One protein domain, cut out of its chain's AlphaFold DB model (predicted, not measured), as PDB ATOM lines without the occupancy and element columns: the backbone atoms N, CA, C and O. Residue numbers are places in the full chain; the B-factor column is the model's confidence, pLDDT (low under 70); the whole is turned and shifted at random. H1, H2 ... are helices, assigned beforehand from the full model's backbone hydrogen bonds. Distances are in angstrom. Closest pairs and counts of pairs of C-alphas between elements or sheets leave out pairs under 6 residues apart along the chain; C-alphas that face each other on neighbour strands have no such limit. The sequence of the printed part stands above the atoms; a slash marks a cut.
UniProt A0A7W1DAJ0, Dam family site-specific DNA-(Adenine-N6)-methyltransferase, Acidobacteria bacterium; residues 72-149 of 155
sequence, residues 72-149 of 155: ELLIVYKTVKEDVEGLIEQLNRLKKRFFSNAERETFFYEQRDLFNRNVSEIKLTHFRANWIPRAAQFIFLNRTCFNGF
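What this domain is: This is residues 72 to 149 of the 155 residues of the protein "Dam family site-specific DNA-(Adenine-N6)-methyltransferase" of Acidobacteria bacterium (UniProt A0A7W1DAJ0). What is the shape? H2, the longest helix, and H3 meet at one corner as a V; H4 packs on both, and H1 crosses H4 near Ala 135. What is printed? 78 residues with four named helices, H1 to H4 in order, and no named strand: all helix. How large? It is compact, radius of gyration of the C-alphas 12.6 A, spanning 40 by 24 by 21 A.

Where its parts are: Where is H2? Residues 84 to 100, 24.1 A from first to last C-alpha. And the others? H1, residues 72 to 82, 15.2 A, begins at C-alpha 72 (-52.002, -33.219, -47.520). H3 is residues 104 to 117, 20.2 A. H4, residues 131 to 144, 19.8 A, ends at C-alpha 144 (-44.492, -48.239, -50.055).

How they stand to each other: What does H2 touch? It touches the hub H4 at a steep tilt of 46 degrees, the same way; the closest C-alphas, Leu 91 and Ala 136, are 5.4 A apart. H2 and H3 only just touch, with 3 pairs of C-alphas within 8 A, only at the corner; the closest C-alphas, Phe 98 and Arg 104, are 5.7 A apart. What else touches H4? H3 forms a helical hairpin with it, closest C-alphas Phe 115 and Gln 137, 6.7 A. H1 touches it, closest C-alphas Val 76 and Ala 135, 4.7 A. In H1, H2, H3 and H4 every O i to N i+4 pair is within hydrogen-bond range.

The domain as a whole: Which link is long? H3 to H4, residues 118 to 130. Any cut or low confidence? The printed part has no cut; residues 119 to 121 are under 70.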
ATOM      1  N   GLU A  72     -53.260 -32.586 -47.085       93.31
ATOM      2  CA  GLU A  72     -52.002 -33.219 -47.520       93.31
ATOM      3  C   GLU A  72     -52.032 -33.578 -49.002       93.31
ATOM      4  O   GLU A  72     -51.066 -33.354 -49.734       93.31
ATOM      5  N   LEU A  73     -53.177 -34.077 -49.468       95.19
ATOM      6  CA  LEU A  73     -53.396 -34.354 -50.881       95.19
ATOM      7  C   LEU A  73     -53.313 -33.064 -51.709       95.19
ATOM      8  O   LEU A  73     -52.653 -33.037 -52.748       95.19
ATOM      9  N   LEU A  74     -53.929 -31.976 -51.237       95.06
ATOM     10  CA  LEU A  74     -53.860 -30.683 -51.920       95.06
ATOM     11  C   LEU A  74     -52.442 -30.097 -51.937       95.06
ATOM     12  O   LEU A  74     -52.047 -29.529 -52.957       95.06
ATOM     13  N   ILE A  75     -51.651 -30.277 -50.871       94.75
ATOM     14  CA  ILE A  75     -50.219 -29.940 -50.882       94.75
ATOM     15  C   ILE A  75     -49.517 -30.692 -52.006       94.75
ATOM     16  O   ILE A  75     -48.783 -30.080 -52.771       94.75
ATOM     17  N   VAL A  76     -49.750 -31.996 -52.135       96.69
ATOM     18  CA  VAL A  76     -49.104 -32.813 -53.166       96.69
ATOM     19  C   VAL A  76     -49.422 -32.295 -54.572       96.69
ATOM     20  O   VAL A  76     -48.501 -32.083 -55.359       96.69
ATOM     21  N   TYR A  77     -50.695 -32.030 -54.879       96.88
ATOM     22  CA  TYR A  77     -51.082 -31.450 -56.171       96.88
ATOM     23  C   TYR A  77     -50.459 -30.070 -56.404       96.88
ATOM     24  O   TYR A  77     -49.965 -29.796 -57.498       96.88
ATOM     25  N   LYS A  78     -50.443 -29.207 -55.381       95.50
ATOM     26  CA  LYS A  78     -49.850 -27.870 -55.480       95.50
ATOM     27  C   LYS A  78     -48.334 -27.937 -55.667       95.50
ATOM     28  O   LYS A  78     -47.811 -27.232 -56.511       95.50
ATOM     29  N   THR A  79     -47.637 -28.834 -54.977       96.88
ATOM     30  CA  THR A  79     -46.200 -29.056 -55.177       96.88
ATOM     31  C   THR A  79     -45.898 -29.544 -56.591       96.88
ATOM     32  O   THR A  79     -44.981 -29.027 -57.211       96.88
ATOM     33  N   VAL A  80     -46.686 -30.476 -57.142       97.00
ATOM     34  CA  VAL A  80     -46.520 -30.908 -58.543       97.00
ATOM     35  C   VAL A  80     -46.701 -29.742 -59.518       97.00
ATOM     36  O   VAL A  80     -45.982 -29.664 -60.506       97.00
ATOM     37  N   LYS A  81     -47.654 -28.842 -59.252       95.50
ATOM     38  CA  LYS A  81     -47.895 -27.667 -60.096       95.50
ATOM     39  C   LYS A  81     -46.742 -26.658 -60.045       95.50
ATOM     40  O   LYS A  81     -46.410 -26.084 -61.075       95.50
ATOM     41  N   GLU A  82     -46.200 -26.406 -58.858       97.00
ATOM     42  CA  GLU A  82     -45.306 -25.268 -58.611       97.00
ATOM     43  C   GLU A  82     -43.811 -25.647 -58.678       97.00
ATOM     44  O   GLU A  82     -43.009 -24.833 -59.121       97.00
ATOM     45  N   ASP A  83     -43.424 -26.867 -58.277       97.69
ATOM     46  CA  ASP A  83     -42.033 -27.351 -58.332       97.69
ATOM     47  C   ASP A  83     -41.956 -28.886 -58.463       97.69
ATOM     48  O   ASP A  83     -41.709 -29.635 -57.506       97.69
ATOM     49  N   VAL A  84     -42.198 -29.375 -59.683       97.75
ATOM     50  CA  VAL A  84     -42.144 -30.811 -59.989       97.75
ATOM     51  C   VAL A  84     -40.718 -31.370 -59.948       97.75
ATOM     52  O   VAL A  84     -40.529 -32.506 -59.517       97.75
ATOM     53  N   GLU A  85     -39.714 -30.588 -60.344       98.38
ATOM     54  CA  GLU A  85     -38.321 -31.046 -60.406       98.38
ATOM     55  C   GLU A  85     -37.740 -31.225 -59.002       98.38
ATOM     56  O   GLU A  85     -37.182 -32.284 -58.693       98.38
ATOM     57  N   GLY A  86     -37.968 -30.260 -58.105       98.31
ATOM     58  CA  GLY A  86     -37.603 -30.384 -56.697       98.31
ATOM     59  C   GLY A  86     -38.297 -31.575 -56.035       98.31
ATOM     60  O   GLY A  86     -37.679 -32.320 -55.266       98.31
ATOM     61  N   LEU A  87     -39.566 -31.829 -56.373       98.50
ATOM     62  CA  LEU A  87     -40.290 -33.006 -55.892       98.50
ATOM     63  C   LEU A  87     -39.669 -34.317 -56.388       98.50
ATOM     64  O   LEU A  87     -39.468 -35.240 -55.591       98.50
ATOM     65  N   ILE A  88     -39.351 -34.413 -57.681       98.56
ATOM     66  CA  ILE A  88     -38.702 -35.588 -58.277       98.56
ATOM     67  C   ILE A  88     -37.343 -35.836 -57.621       98.56
ATOM     68  O   ILE A  88     -37.024 -36.980 -57.281       98.56
ATOM     69  N   GLU A  89     -36.558 -34.788 -57.384       98.50
ATOM     70  CA  GLU A  89     -35.270 -34.900 -56.709       98.50
ATOM     71  C   GLU A  89     -35.424 -35.482 -55.294       98.50
ATOM     72  O   GLU A  89     -34.750 -36.459 -54.945       98.50
ATOM     73  N   GLN A  90     -36.350 -34.949 -54.487       98.25
ATOM     74  CA  GLN A  90     -36.599 -35.462 -53.134       98.25
ATOM     75  C   GLN A  90     -37.094 -36.913 -53.146       98.25
ATOM     76  O   GLN A  90     -36.637 -37.733 -52.344       98.25
ATOM     77  N   LEU A  91     -37.971 -37.273 -54.087       98.31
ATOM     78  CA  LEU A  91     -38.429 -38.652 -54.257       98.31
ATOM     79  C   LEU A  91     -37.286 -39.599 -54.627       98.31
ATOM     80  O   LEU A  91     -37.206 -40.703 -54.086       98.31
ATOM     81  N   ASN A  92     -36.371 -39.176 -55.501       98.19
ATOM     82  CA  ASN A  92     -35.199 -39.969 -55.864       98.19
ATOM     83  C   ASN A  92     -34.262 -40.185 -54.670       98.19
ATOM     84  O   ASN A  92     -33.744 -41.293 -54.497       98.19
ATOM     85  N   ARG A  93     -34.089 -39.179 -53.803       97.31
ATOM     86  CA  ARG A  93     -33.321 -39.307 -52.552       97.31
ATOM     87  C   ARG A  93     -33.957 -40.328 -51.602       97.31
ATOM     88  O   ARG A  93     -33.262 -41.238 -51.144       97.31
ATOM     89  N   LEU A  94     -35.271 -40.233 -51.364       96.75
ATOM     90  CA  LEU A  94     -36.019 -41.198 -50.542       96.75
ATOM     91  C   LEU A  94     -35.928 -42.615 -51.118       96.75
ATOM     92  O   LEU A  94     -35.611 -43.560 -50.398       96.75
ATOM     93  N   LYS A  95     -36.133 -42.753 -52.432       95.75
ATOM     94  CA  LYS A  95     -36.028 -44.021 -53.161       95.75
ATOM     95  C   LYS A  95     -34.644 -44.645 -52.994       95.75
ATOM     96  O   LYS A  95     -34.549 -45.811 -52.616       95.75
ATOM     97  N   LYS A  96     -33.574 -43.888 -53.260       95.50
ATOM     98  CA  LYS A  96     -32.193 -44.381 -53.160       95.50
ATOM     99  C   LYS A  96     -31.904 -44.903 -51.754       95.50
ATOM    100  O   LYS A  96     -31.431 -46.026 -51.627       95.50
ATOM    101  N   ARG A  97     -32.260 -44.131 -50.720       93.94
ATOM    102  CA  ARG A  97     -32.048 -44.515 -49.317       93.94
ATOM    103  C   ARG A  97     -32.879 -45.732 -48.905       93.94
ATOM    104  O   ARG A  97     -32.366 -46.601 -48.211       93.94
ATOM    105  N   PHE A  98     -34.127 -45.826 -49.363       94.44
ATOM    106  CA  PHE A  98     -34.988 -46.978 -49.083       94.44
ATOM    107  C   PHE A  98     -34.441 -48.272 -49.692       94.44
ATOM    108  O   PHE A  98     -34.441 -49.305 -49.034       94.44
ATOM    109  N   PHE A  99     -33.945 -48.238 -50.933       90.88
ATOM    110  CA  PHE A  99     -33.423 -49.440 -51.589       90.88
ATOM    111  C   PHE A  99     -31.993 -49.805 -51.174       90.88
ATOM    112  O   PHE A  99     -31.636 -50.976 -51.297       90.88
ATOM    113  N   SER A 100     -31.201 -48.851 -50.672       89.19
ATOM    114  CA  SER A 100     -29.846 -49.107 -50.164       89.19
ATOM    115  C   SER A 100     -29.803 -49.597 -48.716       89.19
ATOM    116  O   SER A 100     -28.756 -50.055 -48.276       89.19
ATOM    117  N   ASN A 101     -30.890 -49.458 -47.951       76.75
ATOM    118  CA  ASN A 101     -30.932 -49.889 -46.557       76.75
ATOM    119  C   ASN A 101     -31.271 -51.388 -46.464       76.75
ATOM    120  O   ASN A 101     -32.221 -51.849 -47.105       76.75
ATOM    121  N   ALA A 102     -30.509 -52.133 -45.657       79.06
ATOM    122  CA  ALA A 102     -30.821 -53.521 -45.319       79.06
ATOM    123  C   ALA A 102     -32.145 -53.614 -44.534       79.06
ATOM    124  O   ALA A 102     -32.915 -54.552 -44.723       79.06
ATOM    125  N   GLU A 103     -32.460 -52.584 -43.743       88.25
ATOM    126  CA  GLU A 103     -33.668 -52.485 -42.923       88.25
ATOM    127  C   GLU A 103     -34.682 -51.500 -43.521       88.25
ATOM    128  O   GLU A 103     -34.895 -50.377 -43.053       88.25
ATOM    129  N   ARG A 104     -35.328 -51.918 -44.612       91.12
ATOM    130  CA  ARG A 104     -36.334 -51.095 -45.310       91.12
ATOM    131  C   ARG A 104     -37.540 -50.756 -44.437       91.12
ATOM    132  O   ARG A 104     -38.101 -49.669 -44.564       91.12
ATOM    133  N   GLU A 105     -37.933 -51.682 -43.569       93.50
ATOM    134  CA  GLU A 105     -39.048 -51.506 -42.640       93.50
ATOM    135  C   GLU A 105     -38.761 -50.399 -41.618       93.50
ATOM    136  O   GLU A 105     -39.567 -49.478 -41.481       93.50
ATOM    137  N   THR A 106     -37.579 -50.422 -40.994       94.25
ATOM    138  CA  THR A 106     -37.115 -49.367 -40.082       94.25
ATOM    139  C   THR A 106     -37.183 -48.000 -40.763       94.25
ATOM    140  O   THR A 106     -37.830 -47.083 -40.257       94.25
ATOM    141  N   PHE A 107     -36.633 -47.874 -41.978       95.31
ATOM    142  CA  PHE A 107     -36.679 -46.609 -42.720       95.31
ATOM    143  C   PHE A 107     -38.106 -46.156 -43.063       95.31
ATOM    144  O   PHE A 107     -38.407 -44.963 -43.019       95.31
ATOM    145  N   PHE A 108     -39.001 -47.085 -43.409       94.75
ATOM    146  CA  PHE A 108     -40.405 -46.757 -43.663       94.75
ATOM    147  C   PHE A 108     -41.066 -46.135 -42.427       94.75
ATOM    148  O   PHE A 108     -41.707 -45.086 -42.541       94.75
ATOM    149  N   TYR A 109     -40.893 -46.748 -41.254       94.56
ATOM    150  CA  TYR A 109     -41.478 -46.236 -40.017       94.56
ATOM    151  C   TYR A 109     -40.853 -44.910 -39.580       94.56
ATOM    152  O   TYR A 109     -41.596 -44.006 -39.204       94.56
ATOM    153  N   GLU A 110     -39.543 -44.721 -39.758       94.62
ATOM    154  CA  GLU A 110     -38.893 -43.422 -39.540       94.62
ATOM    155  C   GLU A 110     -39.529 -42.310 -40.387       94.62
ATOM    156  O   GLU A 110     -39.846 -41.234 -39.873       94.62
ATOM    157  N   GLN A 111     -39.745 -42.553 -41.687       95.06
ATOM    158  CA  GLN A 111     -40.383 -41.565 -42.563       95.06
ATOM    159  C   GLN A 111     -41.834 -41.297 -42.161       95.06
ATOM    160  O   GLN A 111     -42.278 -40.149 -42.215       95.06
ATOM    161  N   ARG A 112     -42.566 -42.325 -41.718       94.50
ATOM    162  CA  ARG A 112     -43.936 -42.171 -41.215       94.50
ATOM    163  C   ARG A 112     -43.974 -41.303 -39.957       94.50
ATOM    164  O   ARG A 112     -44.797 -40.396 -39.865       94.50
ATOM    165  N   ASP A 113     -43.060 -41.530 -39.023       94.19
ATOM    166  CA  ASP A 113     -42.998 -40.778 -37.770       94.19
ATOM    167  C   ASP A 113     -42.550 -39.330 -37.993       94.19
ATOM    168  O   ASP A 113     -43.006 -38.414 -37.307       94.19
ATOM    169  N   LEU A 114     -41.667 -39.084 -38.966       92.31
ATOM    170  CA  LEU A 114     -41.314 -37.727 -39.397       92.31
ATOM    171  C   LEU A 114     -42.505 -37.008 -40.042       92.31
ATOM    172  O   LEU A 114     -42.763 -35.848 -39.719       92.31
ATOM    173  N   PHE A 115     -43.250 -37.692 -40.914       92.19
ATOM    174  CA  PHE A 115     -44.436 -37.134 -41.565       92.19
ATOM    175  C   PHE A 115     -45.506 -36.718 -40.538       92.19
ATOM    176  O   PHE A 115     -46.043 -35.609 -40.619       92.19
ATOM    177  N   ASN A 116     -45.738 -37.570 -39.531       90.12
ATOM    178  CA  ASN A 116     -46.714 -37.352 -38.460       90.12
ATOM    179  C   ASN A 116     -46.299 -36.274 -37.447       90.12
ATOM    180  O   ASN A 116     -47.166 -35.617 -36.885       90.12
ATOM    181  N   ARG A 117     -45.000 -36.075 -37.186       87.00
ATOM    182  CA  ARG A 117     -44.529 -35.029 -36.254       87.00
ATOM    183  C   ARG A 117     -44.560 -33.632 -36.862       87.00
ATOM    184  O   ARG A 117     -44.796 -32.657 -36.157       87.00
ATOM    185  N   ASN A 118     -44.337 -33.527 -38.167       74.81
ATOM    186  CA  ASN A 118     -44.217 -32.246 -38.859       74.81
ATOM    187  C   ASN A 118     -45.578 -31.667 -39.284       74.81
ATOM    188  O   ASN A 118     -45.727 -31.216 -40.418       74.81
ATOM    189  N   VAL A 119     -46.582 -31.677 -38.402       67.50
ATOM    190  CA  VAL A 119     -47.880 -31.036 -38.670       67.50
ATOM    191  C   VAL A 119     -47.741 -29.533 -38.441       67.50
ATOM    192  O   VAL A 119     -47.975 -29.015 -37.355       67.50
ATOM    193  N   SER A 120     -47.303 -28.813 -39.466       60.31
ATOM    194  CA  SER A 120     -47.388 -27.349 -39.484       60.31
ATOM    195  C   SER A 120     -48.807 -26.911 -39.848       60.31
ATOM    196  O   SER A 120     -49.445 -27.577 -40.654       60.31
ATOM    197  N   GLU A 121     -49.292 -25.782 -39.323       67.44
ATOM    198  CA  GLU A 121     -50.553 -25.175 -39.778       67.44
ATOM    199  C   GLU A 121     -50.469 -24.880 -41.288       67.44
ATOM    200  O   GLU A 121     -49.625 -24.100 -41.747       67.44
ATOM    201  N   ILE A 122     -51.320 -25.534 -42.082       70.38
ATOM    202  CA  ILE A 122     -51.283 -25.429 -43.542       70.38
ATOM    203  C   ILE A 122     -52.281 -24.366 -43.988       70.38
ATOM    204  O   ILE A 122     -53.491 -24.575 -43.974       70.38
ATOM    205  N   LYS A 123     -51.760 -23.236 -44.465       76.81
ATOM    206  CA  LYS A 123     -52.542 -22.252 -45.223       76.81
ATOM    207  C   LYS A 123     -52.253 -22.449 -46.702       76.81
ATOM    208  O   LYS A 123     -51.164 -22.121 -47.167       76.81
ATOM    209  N   LEU A 124     -53.233 -22.967 -47.441       79.12
ATOM    210  CA  LEU A 124     -53.106 -23.267 -48.873       79.12
ATOM    211  C   LEU A 124     -53.002 -22.021 -49.777       79.12
ATOM    212  O   LEU A 124     -52.969 -22.165 -50.997       79.12
ATOM    213  N   THR A 125     -52.918 -20.810 -49.219       81.62
ATOM    214  CA  THR A 125     -52.881 -19.548 -49.975       81.62
ATOM    215  C   THR A 125     -51.643 -19.452 -50.868       81.62
ATOM    216  O   THR A 125     -51.771 -19.290 -52.081       81.62
ATOM    217  N   HIS A 126     -50.450 -19.691 -50.323       85.31
ATOM    218  CA  HIS A 126     -49.185 -19.596 -51.061       85.31
ATOM    219  C   HIS A 126     -48.392 -20.895 -50.981       85.31
ATOM    220  O   HIS A 126     -48.360 -21.545 -49.937       85.31
ATOM    221  N   PHE A 127     -47.766 -21.270 -52.098       89.38
ATOM    222  CA  PHE A 127     -46.812 -22.372 -52.120       89.38
ATOM    223  C   PHE A 127     -45.628 -22.061 -51.202       89.38
ATOM    224  O   PHE A 127     -45.206 -20.909 -51.081       89.38
ATOM    225  N   ARG A 128     -45.101 -23.092 -50.542       90.12
ATOM    226  CA  ARG A 128     -43.935 -22.981 -49.668       90.12
ATOM    227  C   ARG A 128     -42.952 -24.083 -50.028       90.12
ATOM    228  O   ARG A 128     -43.341 -25.243 -50.098       90.12
ATOM    229  N   ALA A 129     -41.673 -23.751 -50.186       89.31
ATOM    230  CA  ALA A 129     -40.647 -24.731 -50.558       89.31
ATOM    231  C   ALA A 129     -40.545 -25.906 -49.560       89.31
ATOM    232  O   ALA A 129     -40.255 -27.038 -49.943       89.31
ATOM    233  N   ASN A 130     -40.867 -25.681 -48.280       88.81
ATOM    234  CA  ASN A 130     -40.913 -26.742 -47.269       88.81
ATOM    235  C   ASN A 130     -42.063 -27.754 -47.471       88.81
ATOM    236  O   ASN A 130     -42.115 -28.761 -46.767       88.81
ATOM    237  N   TRP A 131     -42.965 -27.531 -48.430       93.50
ATOM    238  CA  TRP A 131     -43.961 -28.515 -48.851       93.50
ATOM    239  C   TRP A 131     -43.384 -29.597 -49.759       93.50
ATOM    240  O   TRP A 131     -43.969 -30.675 -49.840       93.50
ATOM    241  N   ILE A 132     -42.236 -29.361 -50.405       96.25
ATOM    242  CA  ILE A 132     -41.618 -30.344 -51.303       96.25
ATOM    243  C   ILE A 132     -41.240 -31.625 -50.540       96.25
ATOM    244  O   ILE A 132     -41.700 -32.698 -50.940       96.25
ATOM    245  N   PRO A 133     -40.507 -31.573 -49.404       95.12
ATOM    246  CA  PRO A 133     -40.216 -32.778 -48.625       95.12
ATOM    247  C   PRO A 133     -41.483 -33.461 -48.093       95.12
ATOM    248  O   PRO A 133     -41.552 -34.688 -48.077       95.12
ATOM    249  N   ARG A 134     -42.506 -32.685 -47.705       94.38
ATOM    250  CA  ARG A 134     -43.779 -33.216 -47.194       94.38
ATOM    251  C   ARG A 134     -44.555 -33.973 -48.272       94.38
ATOM    252  O   ARG A 134     -44.977 -35.104 -48.042       94.38
ATOM    253  N   ALA A 135     -44.678 -33.396 -49.467       96.19
ATOM    254  CA  ALA A 135     -45.294 -34.048 -50.618       96.19
ATOM    255  C   ALA A 135     -44.515 -35.304 -51.046       96.19
ATOM    256  O   ALA A 135     -45.118 -36.340 -51.336       96.19
ATOM    257  N   ALA A 136     -43.179 -35.242 -51.029       97.50
ATOM    258  CA  ALA A 136     -42.328 -36.390 -51.323       97.50
ATOM    259  C   ALA A 136     -42.546 -37.530 -50.314       97.50
ATOM    260  O   ALA A 136     -42.718 -38.678 -50.722       97.50
ATOM    261  N   GLN A 137     -42.601 -37.221 -49.013       96.00
ATOM    262  CA  GLN A 137     -42.904 -38.196 -47.960       96.00
ATOM    263  C   GLN A 137     -44.299 -38.800 -48.126       96.00
ATOM    264  O   GLN A 137     -44.439 -40.018 -48.047       96.00
ATOM    265  N   PHE A 138     -45.313 -37.984 -48.421       96.25
ATOM    266  CA  PHE A 138     -46.669 -38.468 -48.678       96.25
ATOM    267  C   PHE A 138     -46.701 -39.479 -49.831       96.25
ATOM    268  O   PHE A 138     -47.230 -40.582 -49.683       96.25
ATOM    269  N   ILE A 139     -46.103 -39.131 -50.978       97.56
ATOM    270  CA  ILE A 139     -46.029 -40.015 -52.150       97.56
ATOM    271  C   ILE A 139     -45.230 -41.279 -51.820       97.56
ATOM    272  O   ILE A 139     -45.658 -42.376 -52.178       97.56
ATOM    273  N   PHE A 140     -44.089 -41.145 -51.140       97.12
ATOM    274  CA  PHE A 140     -43.262 -42.275 -50.722       97.12
ATOM    275  C   PHE A 140     -44.076 -43.257 -49.878       97.12
ATOM    276  O   PHE A 140     -44.227 -44.410 -50.279       97.12
ATOM    277  N   LEU A 141     -44.692 -42.781 -48.792       96.31
ATOM    278  CA  LEU A 141     -45.518 -43.596 -47.904       96.31
ATOM    279  C   LEU A 141     -46.683 -44.237 -48.665       96.31
ATOM    280  O   LEU A 141     -46.903 -45.434 -48.519       96.31
ATOM    281  N   ASN A 142     -47.375 -43.496 -49.536       96.38
ATOM    282  CA  ASN A 142     -48.453 -44.031 -50.376       96.38
ATOM    283  C   ASN A 142     -47.983 -45.146 -51.328       96.38
ATOM    284  O   ASN A 142     -48.745 -46.051 -51.665       96.38
ATOM    285  N   ARG A 143     -46.738 -45.088 -51.803       94.44
ATOM    286  CA  ARG A 143     -46.194 -46.074 -52.743       94.44
ATOM    287  C   ARG A 143     -45.583 -47.288 -52.055       94.44
ATOM    288  O   ARG A 143     -45.531 -48.339 -52.693       94.44
ATOM    289  N   THR A 144     -45.158 -47.164 -50.801       92.38
ATOM    290  CA  THR A 144     -44.492 -48.239 -50.055       92.38
ATOM    291  C   THR A 144     -45.350 -48.859 -48.952       92.38
ATOM    292  O   THR A 144     -45.010 -49.940 -48.483       92.38
ATOM    293  N   CYS A 145     -46.447 -48.224 -48.526       89.81
ATOM    294  CA  CYS A 145     -47.350 -48.801 -47.531       89.81
ATOM    295  C   CYS A 145     -48.244 -49.899 -48.127       89.81
ATOM    296  O   CYS A 145     -48.456 -49.994 -49.342       89.81
ATOM    297  N   PHE A 146     -48.818 -50.721 -47.246       83.62
ATOM    298  CA  PHE A 146     -49.745 -51.778 -47.633       83.62
ATOM    299  C   PHE A 146     -50.926 -51.217 -48.443       83.62
ATOM    300  O   PHE A 146     -51.671 -50.353 -47.976       83.62
ATOM    301  N   ASN A 147     -51.082 -51.708 -49.677       82.88
ATOM    302  CA  ASN A 147     -52.120 -51.321 -50.641       82.88
ATOM    303  C   ASN A 147     -52.222 -49.820 -50.985       82.88
ATOM    304  O   ASN A 147     -53.132 -49.426 -51.711       82.88
ATOM    305  N   GLY A 148     -51.273 -48.983 -50.557       80.00
ATOM    306  CA  GLY A 148     -51.319 -47.541 -50.808       80.00
ATOM    307  C   GLY A 148     -52.484 -46.827 -50.125       80.00
ATOM    308  O   GLY A 148     -52.972 -45.822 -50.639       80.00
ATOM    309  N   PHE A 149     -52.962 -47.345 -48.991       82.81
ATOM    310  CA  PHE A 149     -54.019 -46.690 -48.228       82.81
ATOM    311  C   PHE A 149     -53.498 -45.449 -47.502       82.81
ATOM    312  O   PHE A 149     -52.511 -45.509 -46.768       82.81
TER     313      PHE A 149